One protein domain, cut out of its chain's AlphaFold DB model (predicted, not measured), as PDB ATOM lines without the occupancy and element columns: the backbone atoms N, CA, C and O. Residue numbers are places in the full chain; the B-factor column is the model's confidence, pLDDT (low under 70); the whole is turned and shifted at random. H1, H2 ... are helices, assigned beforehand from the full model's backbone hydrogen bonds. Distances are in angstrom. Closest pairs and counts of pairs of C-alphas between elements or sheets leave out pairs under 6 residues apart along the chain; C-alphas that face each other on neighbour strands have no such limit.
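This is residues 89 to 258 of the 259 residues of an uncharacterized protein of Phytophthora fragariae (UniProt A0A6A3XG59). The longest helix, H7, runs between two shorter helices, H2 and H6, which lie along it side by side with it and point against it. H3 and H5, with the four-residue H4 and looping chain, form a second group over one side of this trio, while H1 lies at one end of the body, and the long loop of residues 113 to 134 leads from that end back to H2. The printed part has 170 residues with seven named helices, H1 to H7 in chain order, and no named strand; its class is all helix. The whole is compact, with a radius of gyration of the C-alphas of 16.4 A and spans of 47 by 36 by 36 A.

H7, residues 236 to 257, is 32.2 A long from first to last C-alpha and runs from C-alpha 236 at (38.717, 110.088, 7.681) to C-alpha 257 at (30.566, 130.835, 30.952). H2 holds residues 135 to 145, and H6 residues 217 to 228. H3, residues 153 to 172, is 28.7 A long and begins with C-alpha 153 at (34.536, 102.023, 1.302). H5 holds residues 203 to 213, and H4 residues 191 to 194. H1, residues 101 to 112, begins with C-alpha 101 at (48.370, 124.473, 4.509).

H7 is the hub, touching H2, H6 and H3. H2 and H7 touch at a shallow tilt of 31 degrees, opposite ways; their closest C-alphas, of Ala 139 and Ala 240, are 4.0 A apart. H6 and H7 form a helical hairpin at a shallow tilt of 23 degrees, with the closest C-alphas, of Cys 228 and Phe 238, 5.3 A apart. H3 and H7 only just touch, with 3 pairs of C-alphas within 8 A, through residues 156 to 159 and 237 to 238 alone; the closest C-alphas are those of Ala 159 and Thr 237, 6.8 A apart, at a steep tilt of 49 degrees. The helix packing is only just mostly aligned, with 2 of 3 tilted pairs at a shallow tilt. H5 is close to but not clearly touching H6, about perpendicular at 86 degrees; the closest C-alphas, of Leu 210 and Thr 217, are 7.1 A apart. H5 is likewise close to but not clearly touching H3, with the C-alphas of Gly 170 and Val 209 the closest at 7.8 A. H1 and H4 touch no helix. In H1, H2, H3, H5, H6 and H7 every O i to N i+4 pair is within hydrogen-bond range; H4 is too short for such a pair, and its one O i to N i+3 pair is not within range.

The two C-alphas farthest apart, of Asp 113 and Gly 214, are 48.9 A apart. The printed part has no cut. The links H1 to H2, 22 residues, and H3 to H4, 18 residues, are long. The mean pLDDT of the printed part is 88.0; it is under 70 in residues 112 to 131 and 257 to 258.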
ATOM      1  N   VAL A  89      36.715 111.736  -8.975       91.31
ATOM      2  CA  VAL A  89      36.381 112.283  -7.650       91.31
ATOM      3  C   VAL A  89      37.665 112.674  -6.911       91.31
ATOM      4  O   VAL A  89      38.628 111.909  -6.851       91.31
ATOM      5  N   GLU A  90      37.684 113.873  -6.322       87.25
ATOM      6  CA  GLU A  90      38.795 114.311  -5.475       87.25
ATOM      7  C   GLU A  90      38.691 113.640  -4.102       87.25
ATOM      8  O   GLU A  90      37.726 113.850  -3.369       87.25
ATOM      9  N   VAL A  91      39.693 112.833  -3.751       84.94
ATOM     10  CA  VAL A  91      39.733 112.063  -2.494       84.94
ATOM     11  C   VAL A  91      40.902 112.492  -1.608       84.94
ATOM     12  O   VAL A  91      40.822 112.409  -0.383       84.94
ATOM     13  N   GLU A  92      42.001 112.969  -2.198       84.50
ATOM     14  CA  GLU A  92      43.206 113.332  -1.448       84.50
ATOM     15  C   GLU A  92      43.014 114.667  -0.725       84.50
ATOM     16  O   GLU A  92      43.368 114.790   0.448       84.50
ATOM     17  N   HIS A  93      42.391 115.626  -1.413       86.94
ATOM     18  CA  HIS A  93      42.078 116.963  -0.909       86.94
ATOM     19  C   HIS A  93      40.569 117.217  -0.817       86.94
ATOM     20  O   HIS A  93      40.113 118.349  -0.975       86.94
ATOM     21  N   ALA A  94      39.791 116.167  -0.541       92.19
ATOM     22  CA  ALA A  94      38.415 116.306  -0.072       92.19
ATOM     23  C   ALA A  94      38.376 117.092   1.249       92.19
ATOM     24  O   ALA A  94      39.404 117.278   1.907       92.19
ATOM     25  N   TRP A  95      37.204 117.553   1.678       95.12
ATOM     26  CA  TRP A  95      37.078 118.151   3.003       95.12
ATOM     27  C   TRP A  95      37.522 117.146   4.089       95.12
ATOM     28  O   TRP A  95      37.164 115.969   4.008       95.12
ATOM     29  N   PRO A  96      38.285 117.569   5.117       95.19
ATOM     30  CA  PRO A  96      38.798 118.918   5.386       95.19
ATOM     31  C   PRO A  96      40.165 119.218   4.741       95.19
ATOM     32  O   PRO A  96      40.680 120.322   4.894       95.19
ATOM     33  N   ALA A  97      40.798 118.257   4.065       92.12
ATOM     34  CA  ALA A  97      42.134 118.390   3.481       92.12
ATOM     35  C   ALA A  97      42.254 119.466   2.392       92.12
ATOM     36  O   ALA A  97      43.351 119.991   2.186       92.12
ATOM     37  N   SER A  98      41.142 119.874   1.777       89.94
ATOM     38  CA  SER A  98      41.041 121.100   0.969       89.94
ATOM     39  C   SER A  98      41.486 122.371   1.714       89.94
ATOM     40  O   SER A  98      41.789 123.381   1.084       89.94
ATOM     41  N   HIS A  99      41.573 122.332   3.047       87.88
ATOM     42  CA  HIS A  99      42.056 123.417   3.904       87.88
ATOM     43  C   HIS A  99      43.444 123.149   4.509       87.88
ATOM     44  O   HIS A  99      43.874 123.881   5.403       87.88
ATOM     45  N   CYS A 100      44.164 122.107   4.078       87.50
ATOM     46  CA  CYS A 100      45.521 121.894   4.575       87.50
ATOM     47  C   CYS A 100      46.479 122.963   4.025       87.50
ATOM     48  O   CYS A 100      46.376 123.373   2.867       87.50
ATOM     49  N   GLN A 101      47.440 123.392   4.852       83.19
ATOM     50  CA  GLN A 101      48.370 124.473   4.509       83.19
ATOM     51  C   GLN A 101      49.051 124.238   3.157       83.19
ATOM     52  O   GLN A 101      49.103 125.128   2.317       83.19
ATOM     53  N   THR A 102      49.523 123.014   2.912       83.88
ATOM     54  CA  THR A 102      50.256 122.682   1.687       83.88
ATOM     55  C   THR A 102      49.395 122.837   0.432       83.88
ATOM     56  O   THR A 102      49.893 123.318  -0.588       83.88
ATOM     57  N   TYR A 103      48.114 122.467   0.509       83.19
ATOM     58  CA  TYR A 103      47.163 122.619  -0.590       83.19
ATOM     59  C   TYR A 103      46.811 124.086  -0.829       83.19
ATOM     60  O   TYR A 103      46.865 124.550  -1.968       83.19
ATOM     61  N   VAL A 104      46.520 124.835   0.239       84.62
ATOM     62  CA  VAL A 104      46.209 126.268   0.153       84.62
ATOM     63  C   VAL A 104      47.390 127.039  -0.437       84.62
ATOM     64  O   VAL A 104      47.211 127.768  -1.411       84.62
ATOM     65  N   ASP A 105      48.610 126.804   0.052       84.94
ATOM     66  CA  ASP A 105      49.819 127.438  -0.483       84.94
ATOM     67  C   ASP A 105      50.022 127.112  -1.971       84.94
ATOM     68  O   ASP A 105      50.489 127.947  -2.743       84.94
ATOM     69  N   ALA A 106      49.704 125.882  -2.392       82.19
ATOM     70  CA  ALA A 106      49.783 125.495  -3.796       82.19
ATOM     71  C   ALA A 106      48.738 126.228  -4.644       82.19
ATOM     72  O   ALA A 106      49.069 126.680  -5.737       82.19
ATOM     73  N   CYS A 107      47.510 126.379  -4.148       81.31
ATOM     74  CA  CYS A 107      46.463 127.133  -4.832       81.31
ATOM     75  C   CYS A 107      46.846 128.607  -5.004       81.31
ATOM     76  O   CYS A 107      46.725 129.122  -6.112       81.31
ATOM     77  N   VAL A 108      47.374 129.248  -3.954       83.19
ATOM     78  CA  VAL A 108      47.834 130.649  -3.999       83.19
ATOM     79  C   VAL A 108      48.949 130.825  -5.027       83.19
ATOM     80  O   VAL A 108      48.822 131.651  -5.924       83.19
ATOM     81  N   ARG A 109      49.988 129.978  -4.984       83.25
ATOM     82  CA  ARG A 109      51.084 130.031  -5.970       83.25
ATOM     83  C   ARG A 109      50.589 129.904  -7.413       83.25
ATOM     84  O   ARG A 109      51.044 130.628  -8.285       83.25
ATOM     85  N   ASN A 110      49.654 128.987  -7.668       76.62
ATOM     86  CA  ASN A 110      49.122 128.784  -9.016       76.62
ATOM     87  C   ASN A 110      48.251 129.965  -9.485       76.62
ATOM     88  O   ASN A 110      48.283 130.305 -10.668       76.62
ATOM     89  N   ALA A 111      47.500 130.591  -8.569       74.75
ATOM     90  CA  ALA A 111      46.700 131.777  -8.865       74.75
ATOM     91  C   ALA A 111      47.580 132.974  -9.259       74.75
ATOM     92  O   ALA A 111      47.274 133.646 -10.243       74.75
ATOM     93  N   ASP A 112      48.696 133.181  -8.555       69.44
ATOM     94  CA  ASP A 112      49.657 134.253  -8.853       69.44
ATOM     95  C   ASP A 112      50.355 134.053 -10.212       69.44
ATOM     96  O   ASP A 112      50.607 135.016 -10.937       69.44
ATOM     97  N   ASP A 113      50.606 132.800 -10.607       68.81
ATOM     98  CA  ASP A 113      51.265 132.453 -11.875       68.81
ATOM     99  C   ASP A 113      50.312 132.438 -13.094       68.81
ATOM    100  O   ASP A 113      50.733 132.100 -14.207       68.81
ATOM    101  N   GLY A 114      49.019 132.747 -12.914       56.16
ATOM    102  CA  GLY A 114      48.003 132.678 -13.976       56.16
ATOM    103  C   GLY A 114      47.829 131.275 -14.576       56.16
ATOM    104  O   GLY A 114      47.316 131.120 -15.687       56.16
ATOM    105  N   ARG A 115      48.291 130.235 -13.869       56.16
ATOM    106  CA  ARG A 115      48.220 128.838 -14.299       56.16
ATOM    107  C   ARG A 115      47.087 128.143 -13.565       56.16
ATOM    108  O   ARG A 115      46.954 128.258 -12.351       56.16
ATOM    109  N   ALA A 116      46.300 127.351 -14.296       52.38
ATOM    110  CA  ALA A 116      45.360 126.437 -13.661       52.38
ATOM    111  C   ALA A 116      46.116 125.566 -12.636       52.38
ATOM    112  O   ALA A 116      47.231 125.114 -12.939       52.38
ATOM    113  N   PRO A 117      45.558 125.340 -11.432       50.34
ATOM    114  CA  PRO A 117      46.239 124.577 -10.403       50.34
ATOM    115  C   PRO A 117      46.634 123.208 -10.949       50.34
ATOM    116  O   PRO A 117      45.808 122.447 -11.451       50.34
ATOM    117  N   SER A 118      47.931 122.909 -10.904       49.03
ATOM    118  CA  SER A 118      48.441 121.630 -11.388       49.03
ATOM    119  C   SER A 118      47.806 120.508 -10.555       49.03
ATOM    120  O   SER A 118      48.042 120.457  -9.349       49.03
ATOM    121  N   ARG A 119      47.092 119.566 -11.198       51.94
ATOM    122  CA  ARG A 119      46.547 118.317 -10.603       51.94
ATOM    123  C   ARG A 119      47.624 117.393  -9.982       51.94
ATOM    124  O   ARG A 119      47.341 116.243  -9.653       51.94
ATOM    125  N   LYS A 120      48.886 117.829  -9.849       47.00
ATOM    126  CA  LYS A 120      49.928 117.049  -9.169       47.00
ATOM    127  C   LYS A 120      49.524 116.842  -7.713       47.00
ATOM    128  O   LYS A 120      49.437 117.800  -6.956       47.00
ATOM    129  N   LYS A 121      49.341 115.572  -7.354       52.78
ATOM    130  CA  LYS A 121      49.095 115.078  -5.997       52.78
ATOM    131  C   LYS A 121      50.143 115.625  -5.030       52.78
ATOM    132  O   LYS A 121      51.296 115.185  -5.035       52.78
ATOM    133  N   VAL A 122      49.764 116.636  -4.256       57.34
ATOM    134  CA  VAL A 122      50.592 117.169  -3.177       57.34
ATOM    135  C   VAL A 122      50.287 116.350  -1.934       57.34
ATOM    136  O   VAL A 122      49.215 116.471  -1.361       57.34
ATOM    137  N   LYS A 123      51.233 115.515  -1.505       58.84
ATOM    138  CA  LYS A 123      51.018 114.678  -0.324       58.84
ATOM    139  C   LYS A 123      50.882 115.540   0.929       58.84
ATOM    140  O   LYS A 123      51.774 116.334   1.234       58.84
ATOM    141  N   MET A 124      49.812 115.321   1.689       61.88
ATOM    142  CA  MET A 124      49.674 115.882   3.033       61.88
ATOM    143  C   MET A 124      50.777 115.351   3.958       61.88
ATOM    144  O   MET A 124      50.991 114.142   4.057       61.88
ATOM    145  N   ALA A 125      51.443 116.254   4.677       58.66
ATOM    146  CA  ALA A 125      52.359 115.908   5.757       58.66
ATOM    147  C   ALA A 125      51.680 116.160   7.110       58.66
ATOM    148  O   ALA A 125      51.232 117.274   7.385       58.66
ATOM    149  N   ALA A 126      51.624 115.141   7.968       56.38
ATOM    150  CA  ALA A 126      51.161 115.304   9.341       56.38
ATOM    151  C   ALA A 126      52.215 116.086  10.143       56.38
ATOM    152  O   ALA A 126      53.296 115.572  10.429       56.38
ATOM    153  N   LYS A 127      51.917 117.338  10.506       56.38
ATOM    154  CA  LYS A 127      52.690 118.062  11.522       56.38
ATOM    155  C   LYS A 127      52.070 117.800  12.893       56.38
ATOM    156  O   LYS A 127      50.889 118.061  13.105       56.38
ATOM    157  N   ASN A 128      52.877 117.295  13.825       50.62
ATOM    158  CA  ASN A 128      52.504 117.156  15.233       50.62
ATOM    159  C   ASN A 128      52.629 118.514  15.939       50.62
ATOM    160  O   ASN A 128      53.575 118.749  16.686       50.62
ATOM    161  N   GLU A 129      51.690 119.423  15.690       54.25
ATOM    162  CA  GLU A 129      51.513 120.597  16.548       54.25
ATOM    163  C   GLU A 129      50.604 120.235  17.728       54.25
ATOM    164  O   GLU A 129      49.594 119.543  17.576       54.25
ATOM    165  N   ALA A 130      51.005 120.650  18.933       56.59
ATOM    166  CA  ALA A 130      50.409 120.174  20.180       56.59
ATOM    167  C   ALA A 130      48.960 120.654  20.385       56.59
ATOM    168  O   ALA A 130      48.172 119.923  20.980       56.59
ATOM    169  N   HIS A 131      48.583 121.819  19.843       60.62
ATOM    170  CA  HIS A 131      47.251 122.400  20.013       60.62
ATOM    171  C   HIS A 131      46.686 122.896  18.678       60.62
ATOM    172  O   HIS A 131      47.311 123.710  18.006       60.62
ATOM    173  N   ALA A 132      45.494 122.425  18.297       71.69
ATOM    174  CA  ALA A 132      44.760 123.032  17.190       71.69
ATOM    175  C   ALA A 132      44.202 124.385  17.655       71.69
ATOM    176  O   ALA A 132      43.511 124.438  18.676       71.69
ATOM    177  N   SER A 133      44.504 125.457  16.922       83.50
ATOM    178  CA  SER A 133      44.035 126.819  17.230       83.50
ATOM    179  C   SER A 133      42.639 127.122  16.672       83.50
ATOM    180  O   SER A 133      42.064 128.159  16.976       83.50
ATOM    181  N   SER A 134      42.082 126.220  15.855       92.56
ATOM    182  CA  SER A 134      40.723 126.324  15.321       92.56
ATOM    183  C   SER A 134      40.101 124.952  15.057       92.56
ATOM    184  O   SER A 134      40.806 123.951  14.884       92.56
ATOM    185  N   ALA A 135      38.772 124.921  14.927       95.38
ATOM    186  CA  ALA A 135      38.025 123.711  14.583       95.38
ATOM    187  C   ALA A 135      38.469 123.107  13.239       95.38
ATOM    188  O   ALA A 135      38.544 121.889  13.098       95.38
ATOM    189  N   MET A 136      38.827 123.947  12.258       95.38
ATOM    190  CA  MET A 136      39.321 123.470  10.963       95.38
ATOM    191  C   MET A 136      40.698 122.808  11.086       95.38
ATOM    192  O   MET A 136      40.916 121.738  10.524       95.38
ATOM    193  N   GLN A 137      41.618 123.386  11.864       93.75
ATOM    194  CA  GLN A 137      42.916 122.751  12.115       93.75
ATOM    195  C   GLN A 137      42.766 121.416  12.856       93.75
ATOM    196  O   GLN A 137      43.478 120.463  12.539       93.75
ATOM    197  N   ALA A 138      41.823 121.324  13.800       95.50
ATOM    198  CA  ALA A 138      41.507 120.069  14.479       95.50
ATOM    199  C   ALA A 138      41.016 119.002  13.483       95.50
ATOM    200  O   ALA A 138      41.509 117.874  13.504       95.50
ATOM    201  N   ALA A 139      40.122 119.382  12.564       96.81
ATOM    202  CA  ALA A 139      39.607 118.507  11.513       96.81
ATOM    203  C   ALA A 139      40.714 118.013  10.567       96.81
ATOM    204  O   ALA A 139      40.857 116.809  10.359       96.81
ATOM    205  N   VAL A 140      41.538 118.926  10.034       95.06
ATOM    206  CA  VAL A 140      42.661 118.593   9.135       95.06
ATOM    207  C   VAL A 140      43.653 117.654   9.818       95.06
ATOM    208  O   VAL A 140      44.118 116.693   9.203       95.06
ATOM    209  N   ARG A 141      43.965 117.896  11.097       92.94
ATOM    210  CA  ARG A 141      44.858 117.029  11.874       92.94
ATOM    211  C   ARG A 141      44.273 115.628  12.037       92.94
ATOM    212  O   ARG A 141      44.982 114.662  11.775       92.94
ATOM    213  N   ALA A 142      43.005 115.506  12.428       94.50
ATOM    214  CA  ALA A 142      42.346 114.207  12.566       94.50
ATOM    215  C   ALA A 142      42.302 113.444  11.230       94.50
ATOM    216  O   ALA A 142      42.683 112.277  11.180       94.50
ATOM    217  N   PHE A 143      41.973 114.127  10.129       93.44
ATOM    218  CA  PHE A 143      41.995 113.551   8.779       93.44
ATOM    219  C   PHE A 143      43.376 113.010   8.367       93.44
ATOM    220  O   PHE A 143      43.475 112.012   7.649       93.44
ATOM    221  N   ALA A 144      44.452 113.683   8.787       90.62
ATOM    222  CA  ALA A 144      45.828 113.282   8.497       90.62
ATOM    223  C   ALA A 144      46.310 112.104   9.361       90.62
ATOM    224  O   ALA A 144      47.183 111.355   8.927       90.62
ATOM    225  N   LEU A 145      45.778 111.963  10.579       90.12
ATOM    226  CA  LEU A 145      46.157 110.904  11.518       90.12
ATOM    227  C   LEU A 145      45.505 109.559  11.188       90.12
ATOM    228  O   LEU A 145      46.103 108.526  11.482       90.12
ATOM    229  N   VAL A 146      44.322 109.562  10.569       86.56
ATOM    230  CA  VAL A 146      43.665 108.330  10.114       86.56
ATOM    231  C   VAL A 146      44.345 107.830   8.832       86.56
ATOM    232  O   VAL A 146      44.303 108.524   7.808       86.56
ATOM    233  N   PRO A 147      44.974 106.638   8.845       84.81
ATOM    234  CA  PRO A 147      45.616 106.079   7.662       84.81
ATOM    235  C   PRO A 147      44.601 105.821   6.549       84.81
ATOM    236  O   PRO A 147      43.508 105.322   6.804       84.81
ATOM    237  N   ALA A 148      44.991 106.053   5.293       81.00
ATOM    238  CA  ALA A 148      44.144 105.721   4.143       81.00
ATOM    239  C   ALA A 148      43.778 104.224   4.087       81.00
ATOM    240  O   ALA A 148      42.710 103.872   3.612       81.00
ATOM    241  N   SER A 149      44.630 103.342   4.625       81.94
ATOM    242  CA  SER A 149      44.357 101.903   4.732       81.94
ATOM    243  C   SER A 149      43.250 101.544   5.725       81.94
ATOM    244  O   SER A 149      42.735 100.434   5.669       81.94
ATOM    245  N   SER A 150      42.924 102.443   6.657       81.44
ATOM    246  CA  SER A 150      41.836 102.253   7.622       81.44
ATOM    247  C   SER A 150      40.489 102.727   7.077       81.44
ATOM    248  O   SER A 150      39.472 102.509   7.726       81.44
ATOM    249  N   GLN A 151      40.473 103.377   5.908       86.00
ATOM    250  CA  GLN A 151      39.255 103.896   5.306       86.00
ATOM    251  C   GLN A 151      38.437 102.757   4.693       86.00
ATOM    252  O   GLN A 151      38.865 102.120   3.734       86.00
ATOM    253  N   SER A 152      37.254 102.505   5.250       90.50
ATOM    254  CA  SER A 152      36.299 101.557   4.679       90.50
ATOM    255  C   SER A 152      35.482 102.221   3.569       90.50
ATOM    256  O   SER A 152      34.917 103.301   3.759       90.50
ATOM    257  N   ASP A 153      35.365 101.551   2.419       92.12
ATOM    258  CA  ASP A 153      34.536 102.023   1.302       92.12
ATOM    259  C   ASP A 153      33.082 102.236   1.741       92.12
ATOM    260  O   ASP A 153      32.455 103.224   1.372       92.12
ATOM    261  N   GLY A 154      32.553 101.353   2.595       95.38
ATOM    262  CA  GLY A 154      31.182 101.470   3.094       95.38
ATOM    263  C   GLY A 154      30.965 102.722   3.948       95.38
ATOM    264  O   GLY A 154      29.934 103.382   3.830       95.38
ATOM    265  N   THR A 155      31.938 103.089   4.785       94.19
ATOM    266  CA  THR A 155      31.832 104.277   5.647       94.19
ATOM    267  C   THR A 155      32.110 105.566   4.885       94.19
ATOM    268  O   THR A 155      31.443 106.565   5.148       94.19
ATOM    269  N   LEU A 156      33.017 105.547   3.901       94.06
ATOM    270  CA  LEU A 156      33.217 106.669   2.980       94.06
ATOM    271  C   LEU A 156      31.959 106.916   2.138       94.06
ATOM    272  O   LEU A 156      31.526 108.059   1.979       94.06
ATOM    273  N   TRP A 157      31.340 105.845   1.636       96.56
ATOM    274  CA  TRP A 157      30.082 105.933   0.904       96.56
ATOM    275  C   TRP A 157      28.976 106.530   1.782       96.56
ATOM    276  O   TRP A 157      28.320 107.488   1.373       96.56
ATOM    277  N   LEU A 158      28.834 106.044   3.020       96.88
ATOM    278  CA  LEU A 158      27.895 106.600   3.995       96.88
ATOM    279  C   LEU A 158      28.151 108.090   4.254       96.88
ATOM    280  O   LEU A 158      27.206 108.871   4.238       96.88
ATOM    281  N   ALA A 159      29.405 108.503   4.462       95.75
ATOM    282  CA  ALA A 159      29.751 109.903   4.714       95.75
ATOM    283  C   ALA A 159      29.311 110.824   3.563       95.75
ATOM    284  O   ALA A 159      28.756 111.897   3.804       95.75
ATOM    285  N   ARG A 160      29.507 110.385   2.312       96.00
ATOM    286  CA  ARG A 160      29.082 111.119   1.110       96.00
ATOM    287  C   ARG A 160      27.564 111.238   1.021       96.00
ATOM    288  O   ARG A 160      27.057 112.342   0.865       96.00
ATOM    289  N   VAL A 161      26.848 110.127   1.201       97.12
ATOM    290  CA  VAL A 161      25.377 110.124   1.177       97.12
ATOM    291  C   VAL A 161      24.813 110.996   2.298       97.12
ATOM    292  O   VAL A 161      23.906 111.781   2.051       97.12
ATOM    293  N   CYS A 162      25.366 110.918   3.512       97.19
ATOM    294  CA  CYS A 162      24.943 111.747   4.641       97.19
ATOM    295  C   CYS A 162      25.125 113.245   4.375       97.19
ATOM    296  O   CYS A 162      24.271 114.030   4.786       97.19
ATOM    297  N   ARG A 163      26.206 113.654   3.697       96.38
ATOM    298  CA  ARG A 163      26.432 115.062   3.339       96.38
ATOM    299  C   ARG A 163      25.325 115.573   2.416       96.38
ATOM    300  O   ARG A 163      24.668 116.554   2.752       96.38
ATOM    301  N   THR A 164      25.060 114.866   1.324       97.12
ATOM    302  CA  THR A 164      24.016 115.246   0.359       97.12
ATOM    303  C   THR A 164      22.625 115.151   0.973       97.12
ATOM    304  O   THR A 164      21.831 116.069   0.843       97.12
ATOM    305  N   ALA A 165      22.340 114.107   1.754       97.81
ATOM    306  CA  ALA A 165      21.095 114.000   2.516       97.81
ATOM    307  C   ALA A 165      20.877 115.189   3.457       97.81
ATOM    308  O   ALA A 165      19.765 115.706   3.545       97.81
ATOM    309  N   SER A 166      21.930 115.646   4.135       97.56
ATOM    310  CA  SER A 166      21.856 116.815   5.016       97.56
ATOM    311  C   SER A 166      21.600 118.104   4.231       97.56
ATOM    312  O   SER A 166      20.826 118.940   4.692       97.56
ATOM    313  N   HIS A 167      22.197 118.241   3.044       98.00
ATOM    314  CA  HIS A 167      21.949 119.348   2.119       98.00
ATOM    315  C   HIS A 167      20.479 119.394   1.672       98.00
ATOM    316  O   HIS A 167      19.792 120.391   1.886       98.00
ATOM    317  N   GLU A 168      19.954 118.284   1.146       98.19
ATOM    318  CA  GLU A 168      18.570 118.233   0.661       98.19
ATOM    319  C   GLU A 168      17.540 118.395   1.791       98.19
ATOM    320  O   GLU A 168      16.489 119.021   1.620       98.19
ATOM    321  N   LEU A 169      17.840 117.888   2.990       97.62
ATOM    322  CA  LEU A 169      17.021 118.163   4.171       97.62
ATOM    323  C   LEU A 169      17.074 119.640   4.564       97.62
ATOM    324  O   LEU A 169      16.056 120.183   4.988       97.62
ATOM    325  N   GLY A 170      18.211 120.314   4.392       97.94
ATOM    326  CA  GLY A 170      18.317 121.750   4.628       97.94
ATOM    327  C   GLY A 170      17.362 122.563   3.748       97.94
ATOM    328  O   GLY A 170      16.684 123.462   4.249       97.94
ATOM    329  N   HIS A 171      17.194 122.176   2.481       98.25
ATOM    330  CA  HIS A 171      16.158 122.746   1.612       98.25
ATOM    331  C   HIS A 171      14.739 122.526   2.154       98.25
ATOM    332  O   HIS A 171      13.908 123.430   2.079       98.25
ATOM    333  N   CYS A 172      14.454 121.372   2.766       97.62
ATOM    334  CA  CYS A 172      13.159 121.109   3.412       97.62
ATOM    335  C   CYS A 172      12.907 121.993   4.649       97.62
ATOM    336  O   CYS A 172      11.755 122.196   5.025       97.62
ATOM    337  N   PHE A 173      13.960 122.556   5.251       96.12
ATOM    338  CA  PHE A 173      13.878 123.588   6.295       96.12
ATOM    339  C   PHE A 173      13.838 125.023   5.729       96.12
ATOM    340  O   PHE A 173      13.981 125.989   6.480       96.12
ATOM    341  N   GLY A 174      13.645 125.188   4.416       95.19
ATOM    342  CA  GLY A 174      13.542 126.494   3.759       95.19
ATOM    343  C   GLY A 174      14.881 127.205   3.558       95.19
ATOM    344  O   GLY A 174      14.913 128.429   3.434       95.19
ATOM    345  N   MET A 175      15.997 126.470   3.568       97.31
ATOM    346  CA  MET A 175      17.315 127.033   3.278       97.31
ATOM    347  C   MET A 175      17.611 126.937   1.783       97.31
ATOM    348  O   MET A 175      17.615 125.843   1.235       97.31
ATOM    349  N   ASP A 176      17.906 128.060   1.134       96.81
ATOM    350  CA  ASP A 176      18.517 128.062  -0.199       96.81
ATOM    351  C   ASP A 176      20.015 127.739  -0.126       96.81
ATOM    352  O   ASP A 176      20.600 127.633   0.959       96.81
ATOM    353  N   HIS A 177      20.655 127.639  -1.295       97.38
ATOM    354  CA  HIS A 177      22.104 127.544  -1.365       97.38
ATOM    355  C   HIS A 177      22.791 128.700  -0.620       97.38
ATOM    356  O   HIS A 177      22.456 129.876  -0.783       97.38
ATOM    357  N   CYS A 178      23.793 128.361   0.183       97.62
ATOM    358  CA  CYS A 178      24.535 129.307   0.998       97.62
ATOM    359  C   CYS A 178      25.774 129.828   0.271       97.62
ATOM    360  O   CYS A 178      26.554 129.060  -0.287       97.62
ATOM    361  N   VAL A 179      25.983 131.143   0.338       95.94
ATOM    362  CA  VAL A 179      27.138 131.836  -0.260       95.94
ATOM    363  C   VAL A 179      27.993 132.575   0.773       95.94
ATOM    364  O   VAL A 179      28.979 133.213   0.419       95.94
ATOM    365  N   TYR A 180      27.609 132.531   2.052       94.12
ATOM    366  CA  TYR A 180      28.207 133.371   3.093       94.12
ATOM    367  C   TYR A 180      29.524 132.812   3.636       94.12
ATOM    368  O   TYR A 180      30.481 133.553   3.844       94.12
ATOM    369  N   TYR A 181      29.564 131.506   3.893       95.00
ATOM    370  CA  TYR A 181      30.681 130.812   4.529       95.00
ATOM    371  C   TYR A 181      30.766 129.377   4.005       95.00
ATOM    372  O   TYR A 181      29.861 128.911   3.313       95.00
ATOM    373  N   ALA A 182      31.811 128.654   4.417       94.75
ATOM    374  CA  ALA A 182      31.859 127.206   4.266       94.75
ATOM    375  C   ALA A 182      30.625 126.574   4.945       94.75
ATOM    376  O   ALA A 182      30.430 126.750   6.151       94.75
ATOM    377  N   CYS A 183      29.774 125.897   4.176       97.38
ATOM    378  CA  CYS A 183      28.486 125.393   4.639       97.38
ATOM    379  C   CYS A 183      28.059 124.147   3.856       97.38
ATOM    380  O   CYS A 183      28.196 124.101   2.639       97.38
ATOM    381  N   SER A 184      27.429 123.189   4.536       97.12
ATOM    382  CA  SER A 184      26.774 122.035   3.908       97.12
ATOM    383  C   SER A 184      25.679 122.439   2.916       97.12
ATOM    384  O   SER A 184      25.317 121.625   2.077       97.12
ATOM    385  N   MET A 185      25.165 123.672   2.994       97.88
ATOM    386  CA  MET A 185      24.189 124.234   2.052       97.88
ATOM    387  C   MET A 185      24.831 124.931   0.846       97.88
ATOM    388  O   MET A 185      24.123 125.572   0.081       97.88
ATOM    389  N   GLN A 186      26.148 124.886   0.650       96.12
ATOM    390  CA  GLN A 186      26.742 125.424  -0.580       96.12
ATOM    391  C   GLN A 186      26.304 124.597  -1.793       96.12
ATOM    392  O   GLN A 186      26.317 123.368  -1.744       96.12
ATOM    393  N   GLY A 187      25.940 125.277  -2.882       92.94
ATOM    394  CA  GLY A 187      25.668 124.612  -4.154       92.94
ATOM    395  C   GLY A 187      26.925 123.935  -4.704       92.94
ATOM    396  O   GLY A 187      28.041 124.404  -4.472       92.94
ATOM    397  N   SER A 188      26.737 122.835  -5.430       90.00
ATOM    398  CA  SER A 188      27.817 122.078  -6.063       90.00
ATOM    399  C   SER A 188      27.461 121.763  -7.512       90.00
ATOM    400  O   SER A 188      26.359 121.295  -7.793       90.00
ATOM    401  N   ALA A 189      28.399 121.993  -8.427       86.88
ATOM    402  CA  ALA A 189      28.253 121.693  -9.847       86.88
ATOM    403  C   ALA A 189      28.790 120.301 -10.231       86.88
ATOM    404  O   ALA A 189      28.743 119.921 -11.399       86.88
ATOM    405  N   GLY A 190      29.329 119.527  -9.279       90.19
ATOM    406  CA  GLY A 190      29.822 118.178  -9.555       90.19
ATOM    407  C   GLY A 190      30.474 117.479  -8.363       90.19
ATOM    408  O   GLY A 190      30.740 118.074  -7.320       90.19
ATOM    409  N   LEU A 191      30.791 116.193  -8.527       91.81
ATOM    410  CA  LEU A 191      31.291 115.338  -7.437       91.81
ATOM    411  C   LEU A 191      32.614 115.825  -6.819       91.81
ATOM    412  O   LEU A 191      32.826 115.678  -5.618       91.81
ATOM    413  N   SER A 192      33.508 116.418  -7.618       88.75
ATOM    414  CA  SER A 192      34.788 116.954  -7.118       88.75
ATOM    415  C   SER A 192      34.613 118.209  -6.255       88.75
ATOM    416  O   SER A 192      35.402 118.440  -5.337       88.75
ATOM    417  N   GLU A 193      33.600 119.025  -6.550       89.62
ATOM    418  CA  GLU A 193      33.242 120.184  -5.733       89.62
ATOM    419  C   GLU A 193      32.507 119.734  -4.469       89.62
ATOM    420  O   GLU A 193      32.897 120.126  -3.371       89.62
ATOM    421  N   ASP A 194      31.542 118.819  -4.606       92.00
ATOM    422  CA  ASP A 194      30.809 118.226  -3.481       92.00
ATOM    423  C   ASP A 194      31.756 117.577  -2.458       92.00
ATOM    424  O   ASP A 194      31.624 117.788  -1.254       92.00
ATOM    425  N   ALA A 195      32.791 116.864  -2.914       92.56
ATOM    426  CA  ALA A 195      33.790 116.259  -2.032       92.56
ATOM    427  C   ALA A 195      34.526 117.272  -1.133       92.56
ATOM    428  O   ALA A 195      35.069 116.885  -0.096       92.56
ATOM    429  N   ARG A 196      34.559 118.558  -1.502       91.94
ATOM    430  CA  ARG A 196      35.203 119.633  -0.730       91.94
ATOM    431  C   ARG A 196      34.234 120.395   0.169       91.94
ATOM    432  O   ARG A 196      34.702 121.219   0.957       91.94
ATOM    433  N   GLN A 197      32.933 120.119   0.084       93.25
ATOM    434  CA  GLN A 197      31.937 120.768   0.924       93.25
ATOM    435  C   GLN A 197      32.003 120.238   2.364       93.25
ATOM    436  O   GLN A 197      32.178 119.031   2.582       93.25
ATOM    437  N   PRO A 198      31.880 121.118   3.372       95.88
ATOM    438  CA  PRO A 198      31.903 120.700   4.764       95.88
ATOM    439  C   PRO A 198      30.604 119.972   5.158       95.88
ATOM    440  O   PRO A 198      29.532 120.321   4.672       95.88
ATOM    441  N   PRO A 199      30.648 119.036   6.122       96.62
ATOM    442  CA  PRO A 199      29.468 118.341   6.644       96.62
ATOM    443  C   PRO A 199      28.727 119.140   7.735       96.62
ATOM    444  O   PRO A 199      27.953 118.574   8.503       96.62
ATOM    445  N   TYR A 200      28.995 120.444   7.866       97.44
ATOM    446  CA  TYR A 200      28.420 121.307   8.900       97.44
ATOM    447  C   TYR A 200      27.705 122.514   8.301       97.44
ATOM    448  O   TYR A 200      28.078 123.021   7.245       97.44
ATOM    449  N   LEU A 201      26.707 123.026   9.020       98.06
ATOM    450  CA  LEU A 201      26.083 124.308   8.710       98.06
ATOM    451  C   LEU A 201      26.961 125.461   9.208       98.06
ATOM    452  O   LEU A 201      27.536 125.396  10.299       98.06
ATOM    453  N   CYS A 202      27.054 126.528   8.417       97.38
ATOM    454  CA  CYS A 202      27.679 127.770   8.863       97.38
ATOM    455  C   CYS A 202      26.817 128.469   9.934       97.38
ATOM    456  O   CYS A 202      25.649 128.117  10.086       97.38
ATOM    457  N   PRO A 203      27.325 129.493  10.649       96.38
ATOM    458  CA  PRO A 203      26.551 130.176  11.690       96.38
ATOM    459  C   PRO A 203      25.189 130.716  11.222       96.38
ATOM    460  O   PRO A 203      24.234 130.700  11.992       96.38
ATOM    461  N   VAL A 204      25.082 131.147   9.958       97.69
ATOM    462  CA  VAL A 204      23.827 131.655   9.378       97.69
ATOM    463  C   VAL A 204      22.792 130.540   9.245       97.69
ATOM    464  O   VAL A 204      21.675 130.673   9.735       97.69
ATOM    465  N   ASP A 205      23.154 129.429   8.607       98.38
ATOM    466  CA  ASP A 205      22.216 128.327   8.361       98.38
ATOM    467  C   ASP A 205      21.978 127.474   9.609       98.38
ATOM    468  O   ASP A 205      20.884 126.951   9.809       98.38
ATOM    469  N   LEU A 206      22.960 127.412  10.511       97.75
ATOM    470  CA  LEU A 206      22.774 126.835  11.833       97.75
ATOM    471  C   LEU A 206      21.711 127.621  12.611       97.75
ATOM    472  O   LEU A 206      20.790 127.021  13.149       97.75
ATOM    473  N   ALA A 207      21.761 128.957  12.614       97.31
ATOM    474  CA  ALA A 207      20.726 129.759  13.266       97.31
ATOM    475  C   ALA A 207      19.326 129.496  12.676       97.31
ATOM    476  O   ALA A 207      18.355 129.404  13.428       97.31
ATOM    477  N   LYS A 208      19.217 129.307  11.351       97.38
ATOM    478  CA  LYS A 208      17.947 128.946  10.693       97.38
ATOM    479  C   LYS A 208      17.418 127.601  11.186       97.38
ATOM    480  O   LYS A 208      16.260 127.526  11.593       97.38
ATOM    481  N   VAL A 209      18.247 126.553  11.190       96.38
ATOM    482  CA  VAL A 209      17.789 125.214  11.600       96.38
ATOM    483  C   VAL A 209      17.465 125.153  13.090       96.38
ATOM    484  O   VAL A 209      16.472 124.539  13.473       96.38
ATOM    485  N   LEU A 210      18.241 125.831  13.942       97.00
ATOM    486  CA  LEU A 210      17.961 125.899  15.377       97.00
ATOM    487  C   LEU A 210      16.656 126.657  15.642       97.00
ATOM    488  O   LEU A 210      15.844 126.205  16.441       97.00
ATOM    489  N   CYS A 211      16.388 127.742  14.906       96.75
ATOM    490  CA  CYS A 211      15.102 128.438  14.971       96.75
ATOM    491  C   CYS A 211      13.935 127.542  14.528       96.75
ATOM    492  O   CYS A 211      12.876 127.565  15.151       96.75
ATOM    493  N   ALA A 212      14.112 126.757  13.462       94.62
ATOM    494  CA  ALA A 212      13.064 125.884  12.933       94.62
ATOM    495  C   ALA A 212      12.773 124.673  13.837       94.62
ATOM    496  O   ALA A 212      11.639 124.202  13.890       94.62
ATOM    497  N   THR A 213      13.788 124.162  14.537       94.56
ATOM    498  CA  THR A 213      13.691 122.948  15.368       94.56
ATOM    499  C   THR A 213      13.503 123.234  16.857       94.56
ATOM    500  O   THR A 213      13.085 122.345  17.595       94.56
ATOM    501  N   GLY A 214      13.822 124.446  17.316       95.94
ATOM    502  CA  GLY A 214      13.889 124.790  18.738       95.94
ATOM    503  C   GLY A 214      15.057 124.132  19.480       95.94
ATOM    504  O   GLY A 214      15.069 124.142  20.710       95.94
ATOM    505  N   ALA A 215      16.013 123.531  18.762       95.31
ATOM    506  CA  ALA A 215      17.170 122.880  19.364       95.31
ATOM    507  C   ALA A 215      18.181 123.901  19.911       95.31
ATOM    508  O   ALA A 215      18.343 124.995  19.368       95.31
ATOM    509  N   ASP A 216      18.909 123.508  20.957       95.38
ATOM    510  CA  ASP A 216      20.084 124.237  21.427       95.38
ATOM    511  C   ASP A 216      21.323 123.908  20.574       95.38
ATOM    512  O   ASP A 216      21.473 122.802  20.046       95.38
ATOM    513  N   THR A 217      22.251 124.862  20.476       95.62
ATOM    514  CA  THR A 217      23.498 124.689  19.711       95.62
ATOM    515  C   THR A 217      24.359 123.548  20.265       95.62
ATOM    516  O   THR A 217      24.927 122.764  19.499       95.62
ATOM    517  N   SER A 218      24.466 123.430  21.590       95.75
ATOM    518  CA  SER A 218      25.248 122.372  22.232       95.75
ATOM    519  C   SER A 218      24.606 121.011  22.008       95.75
ATOM    520  O   SER A 218      25.313 120.056  21.684       95.75
ATOM    521  N   ASP A 219      23.282 120.919  22.133       95.88
ATOM    522  CA  ASP A 219      22.542 119.678  21.885       95.88
ATOM    523  C   ASP A 219      22.671 119.229  20.427       95.88
ATOM    524  O   ASP A 219      22.944 118.054  20.164       95.88
ATOM    525  N   TRP A 220      22.590 120.172  19.484       96.50
ATOM    526  CA  TRP A 220      22.818 119.928  18.060       96.50
ATOM    527  C   TRP A 220      24.204 119.327  17.796       96.50
ATOM    528  O   TRP A 220      24.330 118.257  17.192       96.50
ATOM    529  N   TYR A 221      25.265 119.966  18.298       97.75
ATOM    530  CA  TYR A 221      26.626 119.463  18.112       97.75
ATOM    531  C   TYR A 221      26.883 118.143  18.845       97.75
ATOM    532  O   TYR A 221      27.587 117.288  18.306       97.75
ATOM    533  N   ARG A 222      26.308 117.928  20.035       97.88
ATOM    534  CA  ARG A 222      26.418 116.650  20.760       97.88
ATOM    535  C   ARG A 222      25.731 115.514  20.013       97.88
ATOM    536  O   ARG A 222      26.285 114.417  19.960       97.88
ATOM    537  N   ALA A 223      24.562 115.761  19.421       97.50
ATOM    538  CA  ALA A 223      23.855 114.770  18.616       97.50
ATOM    539  C   ALA A 223      24.673 114.362  17.380       97.50
ATOM    540  O   ALA A 223      24.852 113.167  17.131       97.50
ATOM    541  N   LEU A 224      25.238 115.340  16.662       97.69
ATOM    542  CA  LEU A 224      26.128 115.088  15.525       97.69
ATOM    543  C   LEU A 224      27.395 114.335  15.944       97.69
ATOM    544  O   LEU A 224      27.767 113.357  15.292       97.69
ATOM    545  N   LEU A 225      28.029 114.740  17.048       98.44
ATOM    546  CA  LEU A 225      29.253 114.105  17.540       98.44
ATOM    547  C   LEU A 225      28.996 112.639  17.896       98.44
ATOM    548  O   LEU A 225      29.711 111.765  17.414       98.44
ATOM    549  N   LYS A 226      27.917 112.362  18.635       98.31
ATOM    550  CA  LYS A 226      27.513 110.998  19.003       98.31
ATOM    551  C   LYS A 226      27.320 110.095  17.781       98.31
ATOM    552  O   LYS A 226      27.591 108.898  17.851       98.31
ATOM    553  N   PHE A 227      26.819 110.637  16.669       97.50
ATOM    554  CA  PHE A 227      26.713 109.881  15.424       97.50
ATOM    555  C   PHE A 227      28.091 109.628  14.793       97.50
ATOM    556  O   PHE A 227      28.387 108.487  14.440       97.50
ATOM    557  N   CYS A 228      28.933 110.660  14.688       97.56
ATOM    558  CA  CYS A 228      30.251 110.576  14.047       97.56
ATOM    559  C   CYS A 228      31.216 109.636  14.785       97.56
ATOM    560  O   CYS A 228      31.957 108.891  14.144       97.56
ATOM    561  N   GLU A 229      31.155 109.588  16.119       96.75
ATOM    562  CA  GLU A 229      31.990 108.718  16.964       96.75
ATOM    563  C   GLU A 229      31.832 107.224  16.655       96.75
ATOM    564  O   GLU A 229      32.729 106.431  16.919       96.75
ATOM    565  N   ARG A 230      30.726 106.815  16.027       95.88
ATOM    566  CA  ARG A 230      30.521 105.422  15.600       95.88
ATOM    567  C   ARG A 230      31.444 104.996  14.456       95.88
ATOM    568  O   ARG A 230      31.598 103.797  14.226       95.88
ATOM    569  N   PHE A 231      31.994 105.958  13.716       94.75
ATOM    570  CA  PHE A 231      32.710 105.728  12.463       94.75
ATOM    571  C   PHE A 231      34.089 106.402  12.415       94.75
ATOM    572  O   PHE A 231      34.808 106.211  11.438       94.75
ATOM    573  N   GLU A 232      34.478 107.170  13.437       93.31
ATOM    574  CA  GLU A 232      35.710 107.974  13.405       93.31
ATOM    575  C   GLU A 232      37.002 107.152  13.271       93.31
ATOM    576  O   GLU A 232      37.965 107.627  12.678       93.31
ATOM    577  N   ASP A 233      37.014 105.894  13.712       90.69
ATOM    578  CA  ASP A 233      38.165 104.997  13.523       90.69
ATOM    579  C   ASP A 233      38.204 104.323  12.134       90.69
ATOM    580  O   ASP A 233      39.194 103.682  11.777       90.69
ATOM    581  N   GLN A 234      37.124 104.440  11.352       89.69
ATOM    582  CA  GLN A 234      36.915 103.738  10.074       89.69
ATOM    583  C   GLN A 234      36.862 104.679   8.866       89.69
ATOM    584  O   GLN A 234      36.966 104.233   7.725       89.69
ATOM    585  N   ASP A 235      36.662 105.977   9.088       92.62
ATOM    586  CA  ASP A 235      36.580 106.959   8.018       92.62
ATOM    587  C   ASP A 235      37.184 108.302   8.418       92.62
ATOM    588  O   ASP A 235      36.927 108.867   9.483       92.62
ATOM    589  N   ARG A 236      37.963 108.850   7.487       94.00
ATOM    590  CA  ARG A 236      38.717 110.088   7.681       94.00
ATOM    591  C   ARG A 236      37.796 111.305   7.785       94.00
ATOM    592  O   ARG A 236      38.129 112.245   8.504       94.00
ATOM    593  N   THR A 237      36.653 111.295   7.095       93.69
ATOM    594  CA  THR A 237      35.659 112.381   7.118       93.69
ATOM    595  C   THR A 237      34.949 112.422   8.464       93.69
ATOM    596  O   THR A 237      34.852 113.489   9.070       93.69
ATOM    597  N   PHE A 238      34.510 111.269   8.978       96.25
ATOM    598  CA  PHE A 238      33.914 111.193  10.313       96.25
ATOM    599  C   PHE A 238      34.922 111.562  11.406       96.25
ATOM    600  O   PHE A 238      34.584 112.361  12.275       96.25
ATOM    601  N   ALA A 239      36.177 111.108  11.315       96.38
ATOM    602  CA  ALA A 239      37.236 111.520  12.241       96.38
ATOM    603  C   ALA A 239      37.466 113.036  12.245       96.38
ATOM    604  O   ALA A 239      37.527 113.678  13.300       96.38
ATOM    605  N   ALA A 240      37.564 113.622  11.051       96.94
ATOM    606  CA  ALA A 240      37.685 115.057  10.865       96.94
ATOM    607  C   ALA A 240      36.510 115.815  11.484       96.94
ATOM    608  O   ALA A 240      36.711 116.810  12.185       96.94
ATOM    609  N   PHE A 241      35.285 115.346  11.243       98.00
ATOM    610  CA  PHE A 241      34.094 116.025  11.721       98.00
ATOM    611  C   PHE A 241      33.912 115.895  13.232       98.00
ATOM    612  O   PHE A 241      33.637 116.901  13.884       98.00
ATOM    613  N   SER A 242      34.187 114.728  13.819       98.12
ATOM    614  CA  SER A 242      34.233 114.569  15.274       98.12
ATOM    615  C   SER A 242      35.227 115.539  15.919       98.12
ATOM    616  O   SER A 242      34.903 116.197  16.907       98.12
ATOM    617  N   ALA A 243      36.432 115.687  15.355       97.88
ATOM    618  CA  ALA A 243      37.429 116.630  15.864       97.88
ATOM    619  C   ALA A 243      36.975 118.095  15.740       97.88
ATOM    620  O   ALA A 243      37.164 118.879  16.674       97.88
ATOM    621  N   TRP A 244      36.334 118.453  14.623       97.88
ATOM    622  CA  TRP A 244      35.729 119.773  14.432       97.88
ATOM    623  C   TRP A 244      34.650 120.054  15.489       97.88
ATOM    624  O   TRP A 244      34.678 121.100  16.139       97.88
ATOM    625  N   LEU A 245      33.737 119.101  15.712       98.12
ATOM    626  CA  LEU A 245      32.626 119.211  16.664       98.12
ATOM    627  C   LEU A 245      33.113 119.327  18.111       98.12
ATOM    628  O   LEU A 245      32.627 120.186  18.846       98.12
ATOM    629  N   ARG A 246      34.108 118.525  18.515       97.69
ATOM    630  CA  ARG A 246      34.721 118.611  19.854       97.69
ATOM    631  C   ARG A 246      35.297 120.000  20.123       97.69
ATOM    632  O   ARG A 246      35.074 120.547  21.199       97.69
ATOM    633  N   HIS A 247      35.970 120.593  19.136       96.75
ATOM    634  CA  HIS A 247      36.496 121.953  19.258       96.75
ATOM    635  C   HIS A 247      35.376 123.005  19.325       96.75
ATOM    636  O   HIS A 247      35.454 123.942  20.110       96.75
ATOM    637  N   ARG A 248      34.295 122.861  18.546       95.62
ATOM    638  CA  ARG A 248      33.151 123.787  18.633       95.62
ATOM    639  C   ARG A 248      32.441 123.715  19.982       95.62
ATOM    640  O   ARG A 248      32.077 124.752  20.532       95.62
ATOM    641  N   LEU A 249      32.279 122.519  20.539       96.25
ATOM    642  CA  LEU A 249      31.663 122.331  21.853       96.25
ATOM    643  C   LEU A 249      32.470 122.983  22.985       96.25
ATOM    644  O   LEU A 249      31.860 123.533  23.904       96.25
ATOM    645  N   SER A 250      33.809 122.973  22.920       93.50
ATOM    646  CA  SER A 250      34.621 123.694  23.911       93.50
ATOM    647  C   SER A 250      34.415 125.206  23.810       93.50
ATOM    648  O   SER A 250      34.182 125.841  24.832       93.50
ATOM    649  N   THR A 251      34.372 125.766  22.594       90.00
ATOM    650  CA  THR A 251      34.153 127.214  22.395       90.00
ATOM    651  C   THR A 251      32.773 127.687  22.864       90.00
ATOM    652  O   THR A 251      32.672 128.697  23.550       90.00
ATOM    653  N   VAL A 252      31.707 126.920  22.592       88.06
ATOM    654  CA  VAL A 252      30.340 127.267  23.036       88.06
ATOM    655  C   VAL A 252      30.229 127.249  24.567       88.06
ATOM    656  O   VAL A 252      29.533 128.074  25.162       88.06
ATOM    657  N   SER A 253      30.946 126.331  25.223       79.69
ATOM    658  CA  SER A 253      30.976 126.243  26.689       79.69
ATOM    659  C   SER A 253      31.681 127.452  27.325       79.69
ATOM    660  O   SER A 253      31.249 127.941  28.370       79.69
ATOM    661  N   GLU A 254      32.743 127.957  26.691       77.94
ATOM    662  CA  GLU A 254      33.483 129.151  27.126       77.94
ATOM    663  C   GLU A 254      32.657 130.437  26.954       77.94
ATOM    664  O   GLU A 254      32.604 131.261  27.870       77.94
ATOM    665  N   GLU A 255      31.952 130.583  25.826       77.81
ATOM    666  CA  GLU A 255      31.052 131.716  25.550       77.81
ATOM    667  C   GLU A 255      29.887 131.776  26.552       77.81
ATOM    668  O   GLU A 255      29.558 132.846  27.072       77.81
ATOM    669  N   SER A 256      29.324 130.614  26.896       73.38
ATOM    670  CA  SER A 256      28.244 130.490  27.886       73.38
ATOM    671  C   SER A 256      28.705 130.779  29.318       73.38
ATOM    672  O   SER A 256      27.905 131.198  30.144       73.38
ATOM    673  N   SER A 257      29.986 130.553  29.626       62.12
ATOM    674  CA  SER A 257      30.566 130.835  30.952       62.12
ATOM    675  C   SER A 257      30.990 132.300  31.122       62.12
ATOM    676  O   SER A 257      31.305 132.720  32.233       62.12
ATOM    677  N   SER A 258      31.040 133.056  30.021       55.44
ATOM    678  CA  SER A 258      31.497 134.451  29.972       55.44
ATOM    679  C   SER A 258      30.355 135.468  29.832       55.44
ATOM    680  O   SER A 258      30.626 136.670  29.825       55.44
TER     681      SER A 258